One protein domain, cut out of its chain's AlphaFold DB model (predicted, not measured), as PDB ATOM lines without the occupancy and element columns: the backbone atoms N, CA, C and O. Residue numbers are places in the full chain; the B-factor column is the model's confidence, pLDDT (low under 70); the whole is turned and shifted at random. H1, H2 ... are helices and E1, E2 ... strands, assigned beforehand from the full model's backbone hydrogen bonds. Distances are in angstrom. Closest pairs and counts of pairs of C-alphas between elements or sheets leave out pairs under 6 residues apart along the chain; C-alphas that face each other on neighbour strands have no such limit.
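What this domain is: This is residues 17 to 168 of the 574 residues of an uncharacterized protein of Phytophthora ramorum (UniProt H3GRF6). Two rows of three helices, H2-H1-H4 and H5-H6-H7, pack on an antiparallel sheet of four strands with each of their helices but H4, which touches H1 and is not on the sheet; the rows come near each other about perpendicular, as in H1 and H6. H3 stands over E5 of the same sheet, and a short pairing of residues 17 to 18 with 24 to 25 of E1 lies far from the middle, beside H2. The 152 printed residues include, in order, E1 H1 E2 H2 H3 E3 H4 H5 E4 H6 H7 E5, a mixed class of helices and strands, with sheet order E2 E3 E5 E4. The whole is compact, with a radius of gyration of the C-alphas of 14.8 A and a rounded outline of 40 by 33 by 27 A.

Where its parts are: Start at E1, residues 24 to 26, with C-alpha 24 at (19.956, -28.696, 15.208). H1, residues 34 to 51, runs 25.5 A and is followed by E2, residues 52 to 55, and H2, residues 57 to 67, 15.2 A. Next come H3, residues 75 to 81, E3, residues 86 to 92, 17.1 A, and H4, residues 96 to 107, 16.8 A. H5 is residues 119 to 126, E4 127 to 130, and H6 132 to 143, 16.5 A, from C-alpha 132 at (16.411, -53.321, 10.400). H7, residues 148 to 156, leads to E5, residues 161 to 167, 17.5 A, which ends at (23.510, -50.793, 23.976).

How they stand to each other: In the sheet, look for N 53 and O 91 of E2 and E3 at 2.9 A, N 88 and O 161 of E3 and E5 at 2.9 A, and N 130 and O 162 of E4 and E5 at 2.8 A. Two layers form, with H1, H2, H5 and H6 on one face. H1 stands up from the sheet over E2 at a height of 13.4 A. E3, H4 H5, E4 form a split strand-helix-strand unit, two strands running the same way with E5 between them, and its crossover is right-handed. H1 touches H2, closest at the C-alphas of Gln 42 and Arg 61, 6.2 A, at a shallow tilt of 14 degrees, opposite ways. With residues 43 to 51 alone H1 touches H4, closest at the C-alphas of Leu 50 and Arg 98, 5.2 A. H6 and H7 form a helical hairpin, closest at the C-alphas of Met 138 and Ala 149, 5.5 A. In each named helix every O i to N i+4 pair is within hydrogen-bond range.

The domain as a whole: The two C-alphas farthest apart, of Ala 29 and Gln 155, are 43.4 A apart. The printed part has no cut, and the link H4 to H5 is long. Mean pLDDT of the printed part is 87.1; look for values under 70 at residues 28 to 30, 115 to 117, 158 and 168.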
ATOM      1  N   VAL A  17      22.884 -29.055  10.586       81.75
ATOM      2  CA  VAL A  17      21.786 -29.828   9.992       81.75
ATOM      3  C   VAL A  17      20.542 -29.669  10.866       81.75
ATOM      4  O   VAL A  17      20.584 -29.960  12.058       81.75
ATOM      5  N   VAL A  18      19.437 -29.205  10.276       83.31
ATOM      6  CA  VAL A  18      18.171 -28.942  10.985       83.31
ATOM      7  C   VAL A  18      17.123 -29.995  10.610       83.31
ATOM      8  O   VAL A  18      16.963 -30.322   9.432       83.31
ATOM      9  N   THR A  19      16.410 -30.540  11.596       82.44
ATOM     10  CA  THR A  19      15.274 -31.457  11.390       82.44
ATOM     11  C   THR A  19      13.938 -30.708  11.329       82.44
ATOM     12  O   THR A  19      13.828 -29.558  11.752       82.44
ATOM     13  N   PHE A  20      12.879 -31.370  10.846       75.94
ATOM     14  CA  PHE A  20      11.527 -30.787  10.783       75.94
ATOM     15  C   PHE A  20      10.952 -30.349  12.144       75.94
ATOM     16  O   PHE A  20      10.094 -29.474  12.186       75.94
ATOM     17  N   ASP A  21      11.413 -30.940  13.246       79.75
ATOM     18  CA  ASP A  21      11.045 -30.585  14.621       79.75
ATOM     19  C   ASP A  21      11.977 -29.530  15.258       79.75
ATOM     20  O   ASP A  21      11.939 -29.319  16.468       79.75
ATOM     21  N   GLY A  22      12.814 -28.861  14.455       83.00
ATOM     22  CA  GLY A  22      13.662 -27.745  14.884       83.00
ATOM     23  C   GLY A  22      14.923 -28.141  15.657       83.00
ATOM     24  O   GLY A  22      15.634 -27.263  16.141       83.00
ATOM     25  N   TYR A  23      15.231 -29.436  15.771       87.69
ATOM     26  CA  TYR A  23      16.490 -29.895  16.356       87.69
ATOM     27  C   TYR A  23      17.659 -29.614  15.404       87.69
ATOM     28  O   TYR A  23      17.537 -29.780  14.188       87.69
ATOM     29  N   VAL A  24      18.792 -29.177  15.962       86.88
ATOM     30  CA  VAL A  24      19.956 -28.696  15.208       86.88
ATOM     31  C   VAL A  24      21.195 -29.497  15.599       86.88
ATOM     32  O   VAL A  24      21.765 -29.273  16.664       86.88
ATOM     33  N   SER A  25      21.639 -30.383  14.710       84.56
ATOM     34  CA  SER A  25      22.918 -31.091  14.835       84.56
ATOM     35  C   SER A  25      24.048 -30.265  14.198       84.56
ATOM     36  O   SER A  25      23.798 -29.488  13.269       84.56
ATOM     37  N   ARG A  26      25.282 -30.350  14.717       83.56
ATOM     38  CA  ARG A  26      26.394 -29.443  14.350       83.56
ATOM     39  C   ARG A  26      27.739 -30.172  14.264       83.56
ATOM     40  O   ARG A  26      28.530 -30.129  15.206       83.56
ATOM     41  N   GLY A  27      28.015 -30.810  13.129       72.00
ATOM     42  CA  GLY A  27      29.292 -31.477  12.858       72.00
ATOM     43  C   GLY A  27      30.445 -30.509  12.572       72.00
ATOM     44  O   GLY A  27      30.241 -29.351  12.187       72.00
ATOM     45  N   ARG A  28      31.685 -30.996  12.712       66.44
ATOM     46  CA  ARG A  28      32.874 -30.297  12.196       66.44
ATOM     47  C   ARG A  28      32.958 -30.518  10.684       66.44
ATOM     48  O   ARG A  28      33.090 -31.651  10.247       66.44
ATOM     49  N   ALA A  29      32.886 -29.434   9.909       64.12
ATOM     50  CA  ALA A  29      33.100 -29.413   8.454       64.12
ATOM     51  C   ALA A  29      32.462 -30.585   7.654       64.12
ATOM     52  O   ALA A  29      33.158 -31.229   6.867       64.12
ATOM     53  N   PRO A  30      31.154 -30.882   7.817       66.44
ATOM     54  CA  PRO A  30      30.569 -32.088   7.242       66.44
ATOM     55  C   PRO A  30      30.598 -32.081   5.694       66.44
ATOM     56  O   PRO A  30      30.411 -31.016   5.075       66.44
ATOM     57  N   PRO A  31      30.795 -33.260   5.063       72.00
ATOM     58  CA  PRO A  31      30.929 -33.428   3.614       72.00
ATOM     59  C   PRO A  31      29.840 -32.749   2.763       72.00
ATOM     60  O   PRO A  31      28.704 -32.582   3.215       72.00
ATOM     61  N   PRO A  32      30.121 -32.408   1.488       78.56
ATOM     62  CA  PRO A  32      29.125 -31.824   0.583       78.56
ATOM     63  C   PRO A  32      27.918 -32.743   0.304       78.56
ATOM     64  O   PRO A  32      26.865 -32.245  -0.083       78.56
ATOM     65  N   SER A  33      28.034 -34.053   0.541       80.94
ATOM     66  CA  SER A  33      26.934 -35.025   0.481       80.94
ATOM     67  C   SER A  33      25.915 -34.874   1.621       80.94
ATOM     68  O   SER A  33      24.729 -35.120   1.408       80.94
ATOM     69  N   VAL A  34      26.326 -34.419   2.811       83.31
ATOM     70  CA  VAL A  34      25.493 -34.436   4.032       83.31
ATOM     71  C   VAL A  34      24.141 -33.713   3.892       83.31
ATOM     72  O   VAL A  34      23.135 -34.301   4.289       83.31
ATOM     73  N   PRO A  35      24.030 -32.504   3.301       84.31
ATOM     74  CA  PRO A  35      22.732 -31.842   3.135       84.31
ATOM     75  C   PRO A  35      21.758 -32.610   2.226       84.31
ATOM     76  O   PRO A  35      20.560 -32.661   2.507       84.31
ATOM     77  N   ARG A  36      22.272 -33.233   1.155       87.69
ATOM     78  CA  ARG A  36      21.499 -34.052   0.202       87.69
ATOM     79  C   ARG A  36      21.028 -35.349   0.860       87.69
ATOM     80  O   ARG A  36      19.861 -35.718   0.748       87.69
ATOM     81  N   ASP A  37      21.932 -36.009   1.569       88.50
ATOM     82  CA  ASP A  37      21.699 -37.308   2.196       88.50
ATOM     83  C   ASP A  37      20.767 -37.182   3.409       88.50
ATOM     84  O   ASP A  37      19.859 -37.999   3.581       88.50
ATOM     85  N   HIS A  38      20.886 -36.093   4.179       89.19
ATOM     86  CA  HIS A  38      19.904 -35.714   5.199       89.19
ATOM     87  C   HIS A  38      18.530 -35.504   4.574       89.19
ATOM     88  O   HIS A  38      17.573 -36.131   5.016       89.19
ATOM     89  N   ALA A  39      18.414 -34.691   3.517       89.62
ATOM     90  CA  ALA A  39      17.132 -34.463   2.850       89.62
ATOM     91  C   ALA A  39      16.480 -35.776   2.368       89.62
ATOM     92  O   ALA A  39      15.272 -35.945   2.522       89.62
ATOM     93  N   MET A  40      17.275 -36.734   1.876       91.62
ATOM     94  CA  MET A  40      16.805 -38.064   1.466       91.62
ATOM     95  C   MET A  40      16.278 -38.905   2.642       91.62
ATOM     96  O   MET A  40      15.215 -39.525   2.553       91.62
ATOM     97  N   LEU A  41      16.992 -38.903   3.772       92.06
ATOM     98  CA  LEU A  41      16.589 -39.605   4.995       92.06
ATOM     99  C   LEU A  41      15.382 -38.941   5.690       92.06
ATOM    100  O   LEU A  41      14.523 -39.640   6.235       92.06
ATOM    101  N   GLN A  42      15.265 -37.610   5.632       92.44
ATOM    102  CA  GLN A  42      14.094 -36.872   6.118       92.44
ATOM    103  C   GLN A  42      12.856 -37.143   5.249       92.44
ATOM    104  O   GLN A  42      11.803 -37.472   5.800       92.44
ATOM    105  N   ASP A  43      12.981 -37.075   3.916       93.81
ATOM    106  CA  ASP A  43      11.925 -37.438   2.957       93.81
ATOM    107  C   ASP A  43      11.392 -38.855   3.238       93.81
ATOM    108  O   ASP A  43      10.177 -39.060   3.316       93.81
ATOM    109  N   PHE A  44      12.288 -39.827   3.456       94.81
ATOM    110  CA  PHE A  44      11.922 -41.205   3.801       94.81
ATOM    111  C   PHE A  44      11.175 -41.297   5.141       94.81
ATOM    112  O   PHE A  44      10.138 -41.958   5.232       94.81
ATOM    113  N   ALA A  45      11.645 -40.599   6.179       95.00
ATOM    114  CA  ALA A  45      10.964 -40.569   7.473       95.00
ATOM    115  C   ALA A  45       9.559 -39.940   7.375       95.00
ATOM    116  O   ALA A  45       8.619 -40.444   7.988       95.00
ATOM    117  N   VAL A  46       9.378 -38.872   6.584       95.06
ATOM    118  CA  VAL A  46       8.052 -38.285   6.295       95.06
ATOM    119  C   VAL A  46       7.174 -39.261   5.507       95.06
ATOM    120  O   VAL A  46       6.018 -39.468   5.877       95.06
ATOM    121  N   TYR A  47       7.710 -39.924   4.482       96.12
ATOM    122  CA  TYR A  47       6.990 -40.934   3.703       96.12
ATOM    123  C   TYR A  47       6.448 -42.076   4.585       96.12
ATOM    124  O   TYR A  47       5.262 -42.415   4.496       96.12
ATOM    125  N   LEU A  48       7.263 -42.605   5.506       96.00
ATOM    126  CA  LEU A  48       6.827 -43.598   6.496       96.00
ATOM    127  C   LEU A  48       5.733 -43.052   7.430       96.00
ATOM    128  O   LEU A  48       4.761 -43.752   7.699       96.00
ATOM    129  N   GLU A  49       5.843 -41.811   7.908       95.00
ATOM    130  CA  GLU A  49       4.843 -41.182   8.788       95.00
ATOM    131  C   GLU A  49       3.499 -40.882   8.098       95.00
ATOM    132  O   GLU A  49       2.456 -40.826   8.761       95.00
ATOM    133  N   LEU A  50       3.510 -40.692   6.776       95.25
ATOM    134  CA  LEU A  50       2.312 -40.505   5.958       95.25
ATOM    135  C   LEU A  50       1.646 -41.837   5.601       95.25
ATOM    136  O   LEU A  50       0.425 -41.941   5.717       95.25
ATOM    137  N   ARG A  51       2.426 -42.855   5.203       94.38
ATOM    138  CA  ARG A  51       1.908 -44.183   4.824       94.38
ATOM    139  C   ARG A  51       1.502 -45.030   6.024       94.38
ATOM    140  O   ARG A  51       0.474 -45.697   5.945       94.38
ATOM    141  N   LEU A  52       2.278 -45.024   7.108       95.12
ATOM    142  CA  LEU A  52       2.173 -45.983   8.212       95.12
ATOM    143  C   LEU A  52       1.891 -45.310   9.561       95.12
ATOM    144  O   LEU A  52       2.192 -44.134   9.798       95.12
ATOM    145  N   LYS A  53       1.310 -46.078  10.487       93.56
ATOM    146  CA  LYS A  53       1.286 -45.731  11.911       93.56
ATOM    147  C   LYS A  53       2.697 -45.906  12.484       93.56
ATOM    148  O   LYS A  53       3.288 -46.976  12.372       93.56
ATOM    149  N   SER A  54       3.197 -44.870  13.149       94.44
ATOM    150  CA  SER A  54       4.569 -44.797  13.666       94.44
ATOM    151  C   SER A  54       4.580 -44.115  15.035       94.44
ATOM    152  O   SER A  54       3.718 -43.277  15.308       94.44
ATOM    153  N   GLN A  55       5.548 -44.463  15.881       94.38
ATOM    154  CA  GLN A  55       5.823 -43.854  17.184       94.38
ATOM    155  C   GLN A  55       7.296 -43.440  17.259       94.38
ATOM    156  O   GLN A  55       8.175 -44.181  16.815       94.38
ATOM    157  N   ASN A  56       7.546 -42.256  17.823       92.94
ATOM    158  CA  ASN A  56       8.875 -41.682  18.070       92.94
ATOM    159  C   ASN A  56       9.779 -41.550  16.826       92.94
ATOM    160  O   ASN A  56      10.999 -41.476  16.939       92.94
ATOM    161  N   LEU A  57       9.194 -41.472  15.624       93.56
ATOM    162  CA  LEU A  57       9.945 -41.370  14.366       93.56
ATOM    163  C   LEU A  57      10.657 -40.011  14.193       93.56
ATOM    164  O   LEU A  57      11.653 -39.926  13.479       93.56
ATOM    165  N   TRP A  58      10.226 -38.972  14.918       92.12
ATOM    166  CA  TRP A  58      10.985 -37.724  15.083       92.12
ATOM    167  C   TRP A  58      12.378 -37.972  15.687       92.12
ATOM    168  O   TRP A  58      13.350 -37.350  15.273       92.12
ATOM    169  N   MET A  59      12.518 -38.942  16.594       92.31
ATOM    170  CA  MET A  59      13.808 -39.280  17.195       92.31
ATOM    171  C   MET A  59      14.723 -39.976  16.179       92.31
ATOM    172  O   MET A  59      15.920 -39.712  16.151       92.31
ATOM    173  N   LEU A  60      14.151 -40.764  15.256       93.00
ATOM    174  CA  LEU A  60      14.887 -41.322  14.116       93.00
ATOM    175  C   LEU A  60      15.427 -40.212  13.199       93.00
ATOM    176  O   LEU A  60      16.581 -40.274  12.788       93.00
ATOM    177  N   ARG A  61      14.630 -39.163  12.938       93.62
ATOM    178  CA  ARG A  61      15.065 -37.983  12.161       93.62
ATOM    179  C   ARG A  61      16.248 -37.254  12.797       93.62
ATOM    180  O   ARG A  61      17.088 -36.751  12.055       93.62
ATOM    181  N   ARG A  62      16.313 -37.190  14.132       93.31
ATOM    182  CA  ARG A  62      17.448 -36.601  14.859       93.31
ATOM    183  C   ARG A  62      18.680 -37.502  14.824       93.31
ATOM    184  O   ARG A  62      19.749 -37.016  14.487       93.31
ATOM    185  N   ILE A  63      18.521 -38.812  15.034       92.00
ATOM    186  CA  ILE A  63      19.619 -39.786  14.889       92.00
ATOM    187  C   ILE A  63      20.206 -39.752  13.467       92.00
ATOM    188  O   ILE A  63      21.419 -39.834  13.313       92.00
ATOM    189  N   PHE A  64      19.379 -39.580  12.430       91.50
ATOM    190  CA  PHE A  64      19.853 -39.378  11.056       91.50
ATOM    191  C   PHE A  64      20.688 -38.094  10.903       91.50
ATOM    192  O   PHE A  64      21.725 -38.123  10.243       91.50
ATOM    193  N   ALA A  65      20.265 -36.986  11.522       89.50
ATOM    194  CA  ALA A  65      21.010 -35.727  11.500       89.50
ATOM    195  C   ALA A  65      22.331 -35.814  12.287       89.50
ATOM    196  O   ALA A  65      23.339 -35.301  11.815       89.50
ATOM    197  N   ASP A  66      22.341 -36.480  13.443       89.50
ATOM    198  CA  ASP A  66      23.540 -36.679  14.265       89.50
ATOM    199  C   ASP A  66      24.550 -37.614  13.590       89.50
ATOM    200  O   ASP A  66      25.721 -37.262  13.472       89.50
ATOM    201  N   PHE A  67      24.095 -38.749  13.046       88.88
ATOM    202  CA  PHE A  67      24.948 -39.694  12.319       88.88
ATOM    203  C   PHE A  67      25.674 -39.032  11.137       88.88
ATOM    204  O   PHE A  67      26.878 -39.208  10.974       88.88
ATOM    205  N   LEU A  68      24.971 -38.212  10.347       87.00
ATOM    206  CA  LEU A  68      25.567 -37.465   9.231       87.00
ATOM    207  C   LEU A  68      26.489 -36.307   9.667       87.00
ATOM    208  O   LEU A  68      27.149 -35.706   8.823       87.00
ATOM    209  N   ASN A  69      26.536 -35.984  10.960       86.31
ATOM    210  CA  ASN A  69      27.469 -35.030  11.566       86.31
ATOM    211  C   ASN A  69      28.549 -35.718  12.421       86.31
ATOM    212  O   ASN A  69      29.267 -35.023  13.141       86.31
ATOM    213  N   GLU A  70      28.655 -37.052  12.344       84.31
ATOM    214  CA  GLU A  70      29.587 -37.884  13.122       84.31
ATOM    215  C   GLU A  70      29.404 -37.701  14.645       84.31
ATOM    216  O   GLU A  70      30.355 -37.613  15.419       84.31
ATOM    217  N   GLN A  71      28.140 -37.615  15.080       85.44
ATOM    218  CA  GLN A  71      27.725 -37.405  16.471       85.44
ATOM    219  C   GLN A  71      26.687 -38.446  16.921       85.44
ATOM    220  O   GLN A  71      25.951 -39.015  16.117       85.44
ATOM    221  N   GLU A  72      26.588 -38.666  18.237       88.25
ATOM    222  CA  GLU A  72      25.604 -39.578  18.849       88.25
ATOM    223  C   GLU A  72      24.642 -38.863  19.826       88.25
ATOM    224  O   GLU A  72      24.004 -39.516  20.655       88.25
ATOM    225  N   ASN A  73      24.513 -37.530  19.729       89.31
ATOM    226  CA  ASN A  73      23.804 -36.665  20.693       89.31
ATOM    227  C   ASN A  73      22.371 -37.115  21.025       89.31
ATOM    228  O   ASN A  73      21.916 -36.922  22.147       89.31
ATOM    229  N   THR A  74      21.645 -37.690  20.062       90.12
ATOM    230  CA  THR A  74      20.323 -38.286  20.300       90.12
ATOM    231  C   THR A  74      20.408 -39.762  20.694       90.12
ATOM    232  O   THR A  74      19.628 -40.219  21.530       90.12
ATOM    233  N   LEU A  75      21.328 -40.532  20.099       88.69
ATOM    234  CA  LEU A  75      21.360 -41.990  20.255       88.69
ATOM    235  C   LEU A  75      21.835 -42.418  21.650       88.69
ATOM    236  O   LEU A  75      21.213 -43.287  22.257       88.69
ATOM    237  N   VAL A  76      22.893 -41.796  22.175       88.00
ATOM    238  CA  VAL A  76      23.441 -42.143  23.495       88.00
ATOM    239  C   VAL A  76      22.443 -41.832  24.618       88.00
ATOM    240  O   VAL A  76      22.124 -42.758  25.365       88.00
ATOM    241  N   PRO A  77      21.831 -40.631  24.711       88.31
ATOM    242  CA  PRO A  77      20.782 -40.377  25.698       88.31
ATOM    243  C   PRO A  77      19.545 -41.266  25.523       88.31
ATOM    244  O   PRO A  77      18.968 -41.690  26.522       88.31
ATOM    245  N   MET A  78      19.155 -41.610  24.286       88.81
ATOM    246  CA  MET A  78      18.069 -42.570  24.042       88.81
ATOM    247  C   MET A  78      18.379 -43.930  24.685       88.81
ATOM    248  O   MET A  78      17.521 -44.481  25.373       88.81
ATOM    249  N   MET A  79      19.594 -44.460  24.488       86.62
ATOM    250  CA  MET A  79      20.031 -45.725  25.090       86.62
ATOM    251  C   MET A  79      20.131 -45.629  26.618       86.62
ATOM    252  O   MET A  79      19.548 -46.460  27.310       86.62
ATOM    253  N   GLN A  80      20.791 -44.592  27.143       84.06
ATOM    254  CA  GLN A  80      20.991 -44.382  28.583       84.06
ATOM    255  C   GLN A  80      19.676 -44.229  29.361       84.06
ATOM    256  O   GLN A  80      19.569 -44.706  30.487       84.06
ATOM    257  N   GLN A  81      18.667 -43.575  28.779       83.12
ATOM    258  CA  GLN A  81      17.373 -43.368  29.439       83.12
ATOM    259  C   GLN A  81      16.450 -44.594  29.362       83.12
ATOM    260  O   GLN A  81      15.479 -44.659  30.116       83.12
ATOM    261  N   GLY A  82      16.688 -45.541  28.442       79.81
ATOM    262  CA  GLY A  82      15.936 -46.802  28.303       79.81
ATOM    263  C   GLY A  82      14.439 -46.679  27.949       79.81
ATOM    264  O   GLY A  82      13.778 -47.679  27.675       79.81
ATOM    265  N   CYS A  83      13.879 -45.469  27.955       72.94
ATOM    266  CA  CYS A  83      12.438 -45.228  28.034       72.94
ATOM    267  C   CYS A  83      11.729 -45.108  26.675       72.94
ATOM    268  O   CYS A  83      10.511 -45.271  26.604       72.94
ATOM    269  N   THR A  84      12.466 -44.823  25.595       85.88
ATOM    270  CA  THR A  84      11.877 -44.448  24.299       85.88
ATOM    271  C   THR A  84      12.282 -45.420  23.193       85.88
ATOM    272  O   THR A  84      13.414 -45.413  22.720       85.88
ATOM    273  N   ILE A  85      11.325 -46.230  22.734       91.19
ATOM    274  CA  ILE A  85      11.476 -47.128  21.577       91.19
ATOM    275  C   ILE A  85      10.955 -46.417  20.320       91.19
ATOM    276  O   ILE A  85       9.837 -45.892  20.321       91.19
ATOM    277  N   ILE A  86      11.716 -46.443  19.226       95.44
ATOM    278  CA  ILE A  86      11.236 -46.021  17.899       95.44
ATOM    279  C   ILE A  86      10.515 -47.211  17.277       95.44
ATOM    280  O   ILE A  86      11.097 -48.290  17.200       95.44
ATOM    281  N   THR A  87       9.264 -47.049  16.836       95.12
ATOM    282  CA  THR A  87       8.480 -48.164  16.270       95.12
ATOM    283  C   THR A  87       7.676 -47.747  15.044       95.12
ATOM    284  O   THR A  87       6.893 -46.799  15.096       95.12
ATOM    285  N   VAL A  88       7.811 -48.504  13.954       96.25
ATOM    286  CA  VAL A  88       6.948 -48.425  12.766       96.25
ATOM    287  C   VAL A  88       6.053 -49.662  12.738       96.25
ATOM    288  O   VAL A  88       6.531 -50.798  12.806       96.25
ATOM    289  N   PHE A  89       4.743 -49.441  12.652       93.62
ATOM    290  CA  PHE A  89       3.731 -50.493  12.663       93.62
ATOM    291  C   PHE A  89       3.280 -50.828  11.231       93.62
ATOM    292  O   PHE A  89       3.144 -49.916  10.414       93.62
ATOM    293  N   PRO A  90       2.961 -52.099  10.924       93.81
ATOM    294  CA  PRO A  90       2.451 -52.523   9.618       93.81
ATOM    295  C   PRO A  90       0.956 -52.187   9.460       93.81
ATOM    296  O   PRO A  90       0.126 -53.041   9.167       93.81
ATOM    297  N   VAL A  91       0.593 -50.929   9.715       90.88
ATOM    298  CA  VAL A  91      -0.783 -50.418   9.694       90.88
ATOM    299  C   VAL A  91      -0.809 -49.165   8.831       90.88
ATOM    300  O   VAL A  91      -0.218 -48.149   9.204       90.88
ATOM    301  N   LEU A  92      -1.488 -49.235   7.684       91.62
ATOM    302  CA  LEU A  92      -1.651 -48.092   6.781       91.62
ATOM    303  C   LEU A  92      -2.475 -46.971   7.428       91.62
ATOM    304  O   LEU A  92      -3.425 -47.224   8.171       91.62
ATOM    305  N   ARG A  93      -2.160 -45.721   7.082       88.19
ATOM    306  CA  ARG A  93      -3.035 -44.572   7.351       88.19
ATOM    307  C   ARG A  93      -4.037 -44.395   6.213       88.19
ATOM    308  O   ARG A  93      -3.674 -44.385   5.039       88.19
ATOM    309  N   THR A  94      -5.302 -44.202   6.570       81.00
ATOM    310  CA  THR A  94      -6.434 -44.144   5.629       81.00
ATOM    311  C   THR A  94      -6.684 -42.761   5.017       81.00
ATOM    312  O   THR A  94      -7.329 -42.677   3.975       81.00
ATOM    313  N   SER A  95      -6.151 -41.676   5.593       90.50
ATOM    314  CA  SER A  95      -6.331 -40.301   5.083       90.50
ATOM    315  C   SER A  95      -5.957 -40.167   3.596       90.50
ATOM    316  O   SER A  95      -4.853 -40.533   3.189       90.50
ATOM    317  N   ALA A  96      -6.873 -39.628   2.783       86.50
ATOM    318  CA  ALA A  96      -6.656 -39.410   1.351       86.50
ATOM    319  C   ALA A  96      -5.542 -38.380   1.083       86.50
ATOM    320  O   ALA A  96      -4.630 -38.657   0.305       86.50
ATOM    321  N   GLN A  97      -5.550 -37.259   1.812       92.69
ATOM    322  CA  GLN A  97      -4.517 -36.218   1.759       92.69
ATOM    323  C   GLN A  97      -3.115 -36.793   2.028       92.69
ATOM    324  O   GLN A  97      -2.191 -36.576   1.245       92.69
ATOM    325  N   ARG A  98      -2.955 -37.611   3.084       91.44
ATOM    326  CA  ARG A  98      -1.667 -38.266   3.382       91.44
ATOM    327  C   ARG A  98      -1.246 -39.249   2.291       91.44
ATOM    328  O   ARG A  98      -0.059 -39.341   1.987       91.44
ATOM    329  N   ARG A  99      -2.197 -39.966   1.679       89.81
ATOM    330  CA  ARG A  99      -1.929 -40.868   0.544       89.81
ATOM    331  C   ARG A  99      -1.471 -40.100  -0.705       89.81
ATOM    332  O   ARG A  99      -0.553 -40.566  -1.372       89.81
ATOM    333  N   GLN A 100      -2.031 -38.921  -0.991       91.44
ATOM    334  CA  GLN A 100      -1.561 -38.036  -2.070       91.44
ATOM    335  C   GLN A 100      -0.151 -37.491  -1.789       91.44
ATOM    336  O   GLN A 100       0.739 -37.645  -2.622       91.44
ATOM    337  N   GLN A 101       0.087 -36.944  -0.592       93.94
ATOM    338  CA  GLN A 101       1.406 -36.445  -0.174       93.94
ATOM    339  C   GLN A 101       2.485 -37.542  -0.222       93.94
ATOM    340  O   GLN A 101       3.597 -37.303  -0.687       93.94
ATOM    341  N   ALA A 102       2.153 -38.770   0.193       93.81
ATOM    342  CA  ALA A 102       3.072 -39.901   0.119       93.81
ATOM    343  C   ALA A 102       3.372 -40.348  -1.322       93.81
ATOM    344  O   ALA A 102       4.499 -40.754  -1.590       93.81
ATOM    345  N   LYS A 103       2.404 -40.261  -2.251       92.88
ATOM    346  CA  LYS A 103       2.659 -40.490  -3.685       92.88
ATOM    347  C   LYS A 103       3.628 -39.445  -4.244       92.88
ATOM    348  O   LYS A 103       4.617 -39.826  -4.856       92.88
ATOM    349  N   PHE A 104       3.394 -38.162  -3.962       94.06
ATOM    350  CA  PHE A 104       4.274 -37.068  -4.390       94.06
ATOM    351  C   PHE A 104       5.711 -37.218  -3.857       94.06
ATOM    352  O   PHE A 104       6.675 -37.055  -4.605       94.06
ATOM    353  N   LEU A 105       5.877 -37.595  -2.583       93.50
ATOM    354  CA  LEU A 105       7.204 -37.874  -2.021       93.50
ATOM    355  C   LEU A 105       7.877 -39.106  -2.633       93.50
ATOM    356  O   LEU A 105       9.104 -39.139  -2.677       93.50
ATOM    357  N   LEU A 106       7.119 -40.099  -3.104       93.94
ATOM    358  CA  LEU A 106       7.679 -41.271  -3.781       93.94
ATOM    359  C   LEU A 106       8.181 -40.915  -5.192       93.94
ATOM    360  O   LEU A 106       9.290 -41.306  -5.536       93.94
ATOM    361  N   SER A 107       7.423 -40.113  -5.953       91.88
ATOM    362  CA  SER A 107       7.770 -39.678  -7.320       91.88
ATOM    363  C   SER A 107       8.789 -38.531  -7.401       91.88
ATOM    364  O   SER A 107       9.308 -38.235  -8.475       91.88
ATOM    365  N   LYS A 108       9.073 -37.835  -6.292       91.94
ATOM    366  CA  LYS A 108      10.138 -36.817  -6.222       91.94
ATOM    367  C   LYS A 108      11.498 -37.463  -6.556       91.94
ATOM    368  O   LYS A 108      11.789 -38.493  -5.946       91.94
ATOM    369  N   PRO A 109      12.356 -36.877  -7.416       89.06
ATOM    370  CA  PRO A 109      13.669 -37.432  -7.756       89.06
ATOM    371  C   PRO A 109      14.514 -37.846  -6.543       89.06
ATOM    372  O   PRO A 109      14.463 -37.223  -5.476       89.06
ATOM    373  N   LYS A 110      15.276 -38.928  -6.713       89.81
ATOM    374  CA  LYS A 110      16.015 -39.626  -5.655       89.81
ATOM    375  C   LYS A 110      17.503 -39.668  -5.982       89.81
ATOM    376  O   LYS A 110      17.883 -39.698  -7.146       89.81
ATOM    377  N   TRP A 111      18.323 -39.706  -4.938       84.00
ATOM    378  CA  TRP A 111      19.778 -39.802  -5.032       84.00
ATOM    379  C   TRP A 111      20.253 -40.962  -4.162       84.00
ATOM    380  O   TRP A 111      19.708 -41.188  -3.077       84.00
ATOM    381  N   THR A 112      21.277 -41.679  -4.614       81.81
ATOM    382  CA  THR A 112      22.000 -42.637  -3.773       81.81
ATOM    383  C   THR A 112      22.728 -41.893  -2.657       81.81
ATOM    384  O   THR A 112      23.344 -40.851  -2.902       81.81
ATOM    385  N   LEU A 113      22.683 -42.439  -1.439       81.31
ATOM    386  CA  LEU A 113      23.506 -41.943  -0.337       81.31
ATOM    387  C   LEU A 113      25.000 -42.134  -0.654       81.31
ATOM    388  O   LEU A 113      25.377 -43.020  -1.421       81.31
ATOM    389  N   ASP A 114      25.838 -41.307  -0.035       76.44
ATOM    390  CA  ASP A 114      27.283 -41.503   0.110       76.44
ATOM    391  C   ASP A 114      27.572 -42.904   0.698       76.44
ATOM    392  O   ASP A 114      26.754 -43.451   1.445       76.44
ATOM    393  N   SER A 115      28.728 -43.503   0.398       64.38
ATOM    394  CA  SER A 115      29.084 -44.851   0.881       64.38
ATOM    395  C   SER A 115      29.150 -44.924   2.413       64.38
ATOM    396  O   SER A 115      28.826 -45.957   3.003       64.38
ATOM    397  N   ARG A 116      29.463 -43.796   3.063       59.75
ATOM    398  CA  ARG A 116      29.382 -43.604   4.523       59.75
ATOM    399  C   ARG A 116      27.948 -43.620   5.066       59.75
ATOM    400  O   ARG A 116      27.731 -43.937   6.230       59.75
ATOM    401  N   GLY A 117      26.953 -43.305   4.238       55.66
ATOM    402  CA  GLY A 117      25.568 -43.007   4.621       55.66
ATOM    403  C   GLY A 117      24.721 -44.187   5.118       55.66
ATOM    404  O   GLY A 117      23.509 -44.041   5.271       55.66
ATOM    405  N   CYS A 118      25.296 -45.366   5.379       74.00
ATOM    406  CA  CYS A 118      24.540 -46.560   5.769       74.00
ATOM    407  C   CYS A 118      24.110 -46.550   7.256       74.00
ATOM    408  O   CYS A 118      24.379 -47.492   8.004       74.00
ATOM    409  N   VAL A 119      23.362 -45.520   7.668       83.62
ATOM    410  CA  VAL A 119      22.846 -45.310   9.038       83.62
ATOM    411  C   VAL A 119      22.074 -46.514   9.597       83.62
ATOM    412  O   VAL A 119      22.099 -46.774  10.797       83.62
ATOM    413  N   PHE A 120      21.441 -47.309   8.729       87.44
ATOM    414  CA  PHE A 120      20.764 -48.558   9.093       87.44
ATOM    415  C   PHE A 120      21.726 -49.636   9.622       87.44
ATOM    416  O   PHE A 120      21.351 -50.406  10.499       87.44
ATOM    417  N   LEU A 121      22.964 -49.684   9.112       83.62
ATOM    418  CA  LEU A 121      24.004 -50.613   9.567       83.62
ATOM    419  C   LEU A 121      24.615 -50.138  10.891       83.62
ATOM    420  O   LEU A 121      24.744 -50.925  11.820       83.62
ATOM    421  N   TYR A 122      24.893 -48.838  11.008       85.19
ATOM    422  CA  TYR A 122      25.299 -48.201  12.265       85.19
ATOM    423  C   TYR A 122      24.280 -48.452  13.391       85.19
ATOM    424  O   TYR A 122      24.648 -48.942  14.457       85.19
ATOM    425  N   LEU A 123      22.984 -48.241  13.129       86.06
ATOM    426  CA  LEU A 123      21.912 -48.579  14.071       86.06
ATOM    427  C   LEU A 123      21.887 -50.073  14.425       86.06
ATOM    428  O   LEU A 123      21.675 -50.408  15.588       86.06
ATOM    429  N   GLN A 124      22.114 -50.960  13.451       84.62
ATOM    430  CA  GLN A 124      22.161 -52.411  13.666       84.62
ATOM    431  C   GLN A 124      23.345 -52.855  14.547       84.62
ATOM    432  O   GLN A 124      23.216 -53.867  15.230       84.62
ATOM    433  N   TYR A 125      24.458 -52.109  14.563       82.38
ATOM    434  CA  TYR A 125      25.602 -52.364  15.448       82.38
ATOM    435  C   TYR A 125      25.494 -51.684  16.821       82.38
ATOM    436  O   TYR A 125      25.875 -52.288  17.818       82.38
ATOM    437  N   ARG A 126      24.993 -50.442  16.905       83.19
ATOM    438  CA  ARG A 126      24.915 -49.696  18.180       83.19
ATOM    439  C   ARG A 126      23.709 -50.082  19.041       83.19
ATOM    440  O   ARG A 126      23.806 -50.016  20.261       83.19
ATOM    441  N   THR A 127      22.587 -50.480  18.433       85.81
ATOM    442  CA  THR A 127      21.317 -50.718  19.148       85.81
ATOM    443  C   THR A 127      20.722 -52.093  18.879       85.81
ATOM    444  O   THR A 127      20.827 -52.630  17.776       85.81
ATOM    445  N   ALA A 128      19.982 -52.635  19.850       86.38
ATOM    446  CA  ALA A 128      19.081 -53.747  19.567       86.38
ATOM    447  C   ALA A 128      17.991 -53.297  18.575       86.38
ATOM    448  O   ALA A 128      17.154 -52.438  18.869       86.38
ATOM    449  N   THR A 129      17.977 -53.896  17.385       89.31
ATOM    450  CA  THR A 129      17.003 -53.574  16.336       89.31
ATOM    451  C   THR A 129      16.121 -54.769  16.003       89.31
ATOM    452  O   THR A 129      16.543 -55.923  16.035       89.31
ATOM    453  N   ARG A 130      14.868 -54.491  15.636       89.75
ATOM    454  CA  ARG A 130      13.948 -55.476  15.067       89.75
ATOM    455  C   ARG A 130      13.666 -55.107  13.620       89.75
ATOM    456  O   ARG A 130      13.168 -54.017  13.349       89.75
ATOM    457  N   ASN A 131      13.941 -56.040  12.710       89.38
ATOM    458  CA  ASN A 131      13.680 -55.914  11.273       89.38
ATOM    459  C   ASN A 131      14.403 -54.739  10.583       89.38
ATOM    460  O   ASN A 131      13.886 -54.178   9.616       89.38
ATOM    461  N   MET A 132      15.618 -54.391  11.024       89.88
ATOM    462  CA  MET A 132      16.411 -53.321  10.400       89.88
ATOM    463  C   MET A 132      16.715 -53.592   8.917       89.88
ATOM    464  O   MET A 132      16.623 -52.683   8.096       89.88
ATOM    465  N   ALA A 133      16.957 -54.852   8.540       87.31
ATOM    466  CA  ALA A 133      17.106 -55.255   7.139       87.31
ATOM    467  C   ALA A 133      15.871 -54.906   6.280       87.31
ATOM    468  O   ALA A 133      16.015 -54.473   5.138       87.31
ATOM    469  N   LEU A 134      14.659 -55.015   6.840       91.38
ATOM    470  CA  LEU A 134      13.426 -54.625   6.154       91.38
ATOM    471  C   LEU A 134      13.283 -53.098   6.068       91.38
ATOM    472  O   LEU A 134      12.857 -52.602   5.031       91.38
ATOM    473  N   LEU A 135      13.691 -52.345   7.098       92.94
ATOM    474  CA  LEU A 135      13.721 -50.877   7.034       92.94
ATOM    475  C   LEU A 135      14.709 -50.379   5.966       92.94
ATOM    476  O   LEU A 135      14.361 -49.511   5.167       92.94
ATOM    477  N   LYS A 136      15.903 -50.983   5.900       91.56
ATOM    478  CA  LYS A 136      16.895 -50.740   4.843       91.56
ATOM    479  C   LYS A 136      16.334 -51.095   3.462       91.56
ATOM    480  O   LYS A 136      16.508 -50.325   2.524       91.56
ATOM    481  N   HIS A 137      15.616 -52.212   3.327       91.50
ATOM    482  CA  HIS A 137      14.991 -52.585   2.054       91.50
ATOM    483  C   HIS A 137      13.860 -51.622   1.646       91.50
ATOM    484  O   HIS A 137      13.796 -51.227   0.485       91.50
ATOM    485  N   MET A 138      13.025 -51.156   2.584       94.25
ATOM    486  CA  MET A 138      12.042 -50.091   2.323       94.25
ATOM    487  C   MET A 138      12.700 -48.785   1.879       94.25
ATOM    488  O   MET A 138      12.181 -48.133   0.977       94.25
ATOM    489  N   PHE A 139      13.828 -48.403   2.488       93.38
ATOM    490  CA  PHE A 139      14.585 -47.224   2.071       93.38
ATOM    491  C   PHE A 139      15.110 -47.373   0.638       93.38
ATOM    492  O   PHE A 139      14.940 -46.468  -0.171       93.38
ATOM    493  N   LEU A 140      15.676 -48.535   0.293       91.75
ATOM    494  CA  LEU A 140      16.143 -48.808  -1.068       91.75
ATOM    495  C   LEU A 140      14.992 -48.778  -2.085       91.75
ATOM    496  O   LEU A 140      15.117 -48.116  -3.108       91.75
ATOM    497  N   GLN A 141      13.844 -49.403  -1.794       92.50
ATOM    498  CA  GLN A 141      12.666 -49.307  -2.670       92.50
ATOM    499  C   GLN A 141      12.181 -47.852  -2.807       92.50
ATOM    500  O   GLN A 141      11.888 -47.422  -3.916       92.50
ATOM    501  N   PHE A 142      12.186 -47.058  -1.727       94.12
ATOM    502  CA  PHE A 142      11.847 -45.628  -1.764       94.12
ATOM    503  C   PHE A 142      12.814 -44.798  -2.630       94.12
ATOM    504  O   PHE A 142      12.369 -43.900  -3.346       94.12
ATOM    505  N   VAL A 143      14.115 -45.115  -2.623       91.69
ATOM    506  CA  VAL A 143      15.110 -44.533  -3.546       91.69
ATOM    507  C   VAL A 143      14.842 -44.957  -4.997       91.69
ATOM    508  O   VAL A 143      14.956 -44.134  -5.899       91.69
ATOM    509  N   TYR A 144      14.380 -46.187  -5.229       91.56
ATOM    510  CA  TYR A 144      13.914 -46.662  -6.540       91.56
ATOM    511  C   TYR A 144      12.441 -46.316  -6.858       91.56
ATOM    512  O   TYR A 144      11.866 -46.895  -7.776       91.56
ATOM    513  N   GLN A 145      11.823 -45.382  -6.120       93.75
ATOM    514  CA  GLN A 145      10.438 -44.905  -6.307       93.75
ATOM    515  C   GLN A 145       9.346 -46.002  -6.240       93.75
ATOM    516  O   GLN A 145       8.237 -45.837  -6.747       93.75
ATOM    517  N   ARG A 146       9.636 -47.124  -5.574       92.25
ATOM    518  CA  ARG A 146       8.766 -48.298  -5.389       92.25
ATOM    519  C   ARG A 146       8.264 -48.391  -3.946       92.25
ATOM    520  O   ARG A 146       8.960 -48.018  -3.004       92.25
ATOM    521  N   ASP A 147       7.070 -48.949  -3.747       93.12
ATOM    522  CA  ASP A 147       6.485 -49.173  -2.415       93.12
ATOM    523  C   ASP A 147       6.147 -50.639  -2.095       93.12
ATOM    524  O   ASP A 147       5.588 -50.914  -1.030       93.12
ATOM    525  N   THR A 148       6.562 -51.578  -2.951       93.06
ATOM    526  CA  THR A 148       6.332 -53.027  -2.811       93.06
ATOM    527  C   THR A 148       6.672 -53.535  -1.412       93.06
ATOM    528  O   THR A 148       5.787 -54.010  -0.714       93.06
ATOM    529  N   ALA A 149       7.900 -53.316  -0.928       91.75
ATOM    530  CA  ALA A 149       8.343 -53.733   0.410       91.75
ATOM    531  C   ALA A 149       7.519 -53.145   1.575       91.75
ATOM    532  O   ALA A 149       7.430 -53.753   2.645       91.75
ATOM    533  N   LEU A 150       6.917 -51.964   1.390       94.19
ATOM    534  CA  LEU A 150       6.026 -51.351   2.376       94.19
ATOM    535  C   LEU A 150       4.650 -52.024   2.365       94.19
ATOM    536  O   LEU A 150       4.087 -52.278   3.431       94.19
ATOM    537  N   MET A 151       4.126 -52.343   1.182       92.81
ATOM    538  CA  MET A 151       2.870 -53.077   1.031       92.81
ATOM    539  C   MET A 151       3.008 -54.523   1.528       92.81
ATOM    540  O   MET A 151       2.166 -54.977   2.297       92.81
ATOM    541  N   ASP A 152       4.126 -55.181   1.225       89.12
ATOM    542  CA  ASP A 152       4.531 -56.484   1.759       89.12
ATOM    543  C   ASP A 152       4.558 -56.501   3.292       89.12
ATOM    544  O   ASP A 152       4.032 -57.412   3.930       89.12
ATOM    545  N   PHE A 153       5.152 -55.481   3.914       91.75
ATOM    546  CA  PHE A 153       5.199 -55.345   5.370       91.75
ATOM    547  C   PHE A 153       3.803 -55.212   5.987       91.75
ATOM    548  O   PHE A 153       3.511 -55.877   6.983       91.75
ATOM    549  N   VAL A 154       2.932 -54.404   5.377       89.56
ATOM    550  CA  VAL A 154       1.525 -54.252   5.781       89.56
ATOM    551  C   VAL A 154       0.765 -55.572   5.629       89.56
ATOM    552  O   VAL A 154       0.093 -55.995   6.565       89.56
ATOM    553  N   GLN A 155       0.909 -56.254   4.490       83.56
ATOM    554  CA  GLN A 155       0.258 -57.535   4.198       83.56
ATOM    555  C   GLN A 155       0.728 -58.648   5.145       83.56
ATOM    556  O   GLN A 155      -0.075 -59.453   5.617       83.56
ATOM    557  N   ARG A 156       2.027 -58.676   5.476       81.25
ATOM    558  CA  ARG A 156       2.591 -59.574   6.493       81.25
ATOM    559  C   ARG A 156       2.002 -59.238   7.867       81.25
ATOM    560  O   ARG A 156       1.609 -60.154   8.592       81.25
ATOM    561  N   GLY A 157       1.920 -57.953   8.231       72.44
ATOM    562  CA  GLY A 157       1.163 -57.417   9.377       72.44
ATOM    563  C   GLY A 157       1.644 -57.840  10.775       72.44
ATOM    564  O   GLY A 157       1.139 -57.371  11.790       72.44
ATOM    565  N   CYS A 158       2.561 -58.802  10.859       58.69
ATOM    566  CA  CYS A 158       2.775 -59.660  12.027       58.69
ATOM    567  C   CYS A 158       3.993 -59.279  12.875       58.69
ATOM    568  O   CYS A 158       4.283 -59.946  13.873       58.69
ATOM    569  N   GLN A 159       4.725 -58.250  12.456       78.12
ATOM    570  CA  GLN A 159       5.959 -57.782  13.067       78.12
ATOM    571  C   GLN A 159       6.026 -56.259  12.933       78.12
ATOM    572  O   GLN A 159       5.599 -55.709  11.922       78.12
ATOM    573  N   VAL A 160       6.587 -55.585  13.931       90.06
ATOM    574  CA  VAL A 160       6.957 -54.166  13.838       90.06
ATOM    575  C   VAL A 160       8.418 -54.034  13.415       90.06
ATOM    576  O   VAL A 160       9.207 -54.962  13.613       90.06
ATOM    577  N   ILE A 161       8.781 -52.881  12.861       94.44
ATOM    578  CA  ILE A 161      10.179 -52.441  12.801       94.44
ATOM    579  C   ILE A 161      10.427 -51.613  14.060       94.44
ATOM    580  O   ILE A 161       9.643 -50.703  14.342       94.44
ATOM    581  N   SER A 162      11.498 -51.906  14.799       93.69
ATOM    582  CA  SER A 162      11.837 -51.168  16.022       93.69
ATOM    583  C   SER A 162      13.331 -50.895  16.159       93.69
ATOM    584  O   SER A 162      14.154 -51.752  15.837       93.69
ATOM    585  N   VAL A 163      13.659 -49.728  16.714       92.31
ATOM    586  CA  VAL A 163      14.971 -49.407  17.294       92.31
ATOM    587  C   VAL A 163      14.760 -49.308  18.801       92.31
ATOM    588  O   VAL A 163      13.914 -48.529  19.251       92.31
ATOM    589  N   ILE A 164      15.452 -50.152  19.562       89.69
ATOM    590  CA  ILE A 164      15.255 -50.332  21.004       89.69
ATOM    591  C   ILE A 164      16.455 -49.704  21.734       89.69
ATOM    592  O   ILE A 164      17.590 -49.928  21.312       89.69
ATOM    593  N   PRO A 165      16.239 -48.937  22.819       83.19
ATOM    594  CA  PRO A 165      17.312 -48.404  23.648       83.19
ATOM    595  C   PRO A 165      17.950 -49.535  24.462       83.19
ATOM    596  O   PRO A 165      17.557 -49.834  25.586       83.19
ATOM    597  N   PHE A 166      18.910 -50.205  23.839       77.62
ATOM    598  CA  PHE A 166      19.757 -51.226  24.436       77.62
ATOM    599  C   PHE A 166      21.104 -51.148  23.730       77.62
ATOM    600  O   PHE A 166      21.178 -51.413  22.526       77.62
ATOM    601  N   GLU A 167      22.139 -50.760  24.470       70.69
ATOM    602  CA  GLU A 167      23.510 -50.793  23.976       70.69
ATOM    603  C   GLU A 167      23.936 -52.258  23.849       70.69
ATOM    604  O   GLU A 167      23.971 -53.004  24.830       70.69
ATOM    605  N   LEU A 168      24.187 -52.693  22.614       62.53
ATOM    606  CA  LEU A 168      24.692 -54.038  22.368       62.53
ATOM    607  C   LEU A 168      26.096 -54.158  22.982       62.53
ATOM    608  O   LEU A 168      26.902 -53.244  22.784       62.53
TER     609      LEU A 168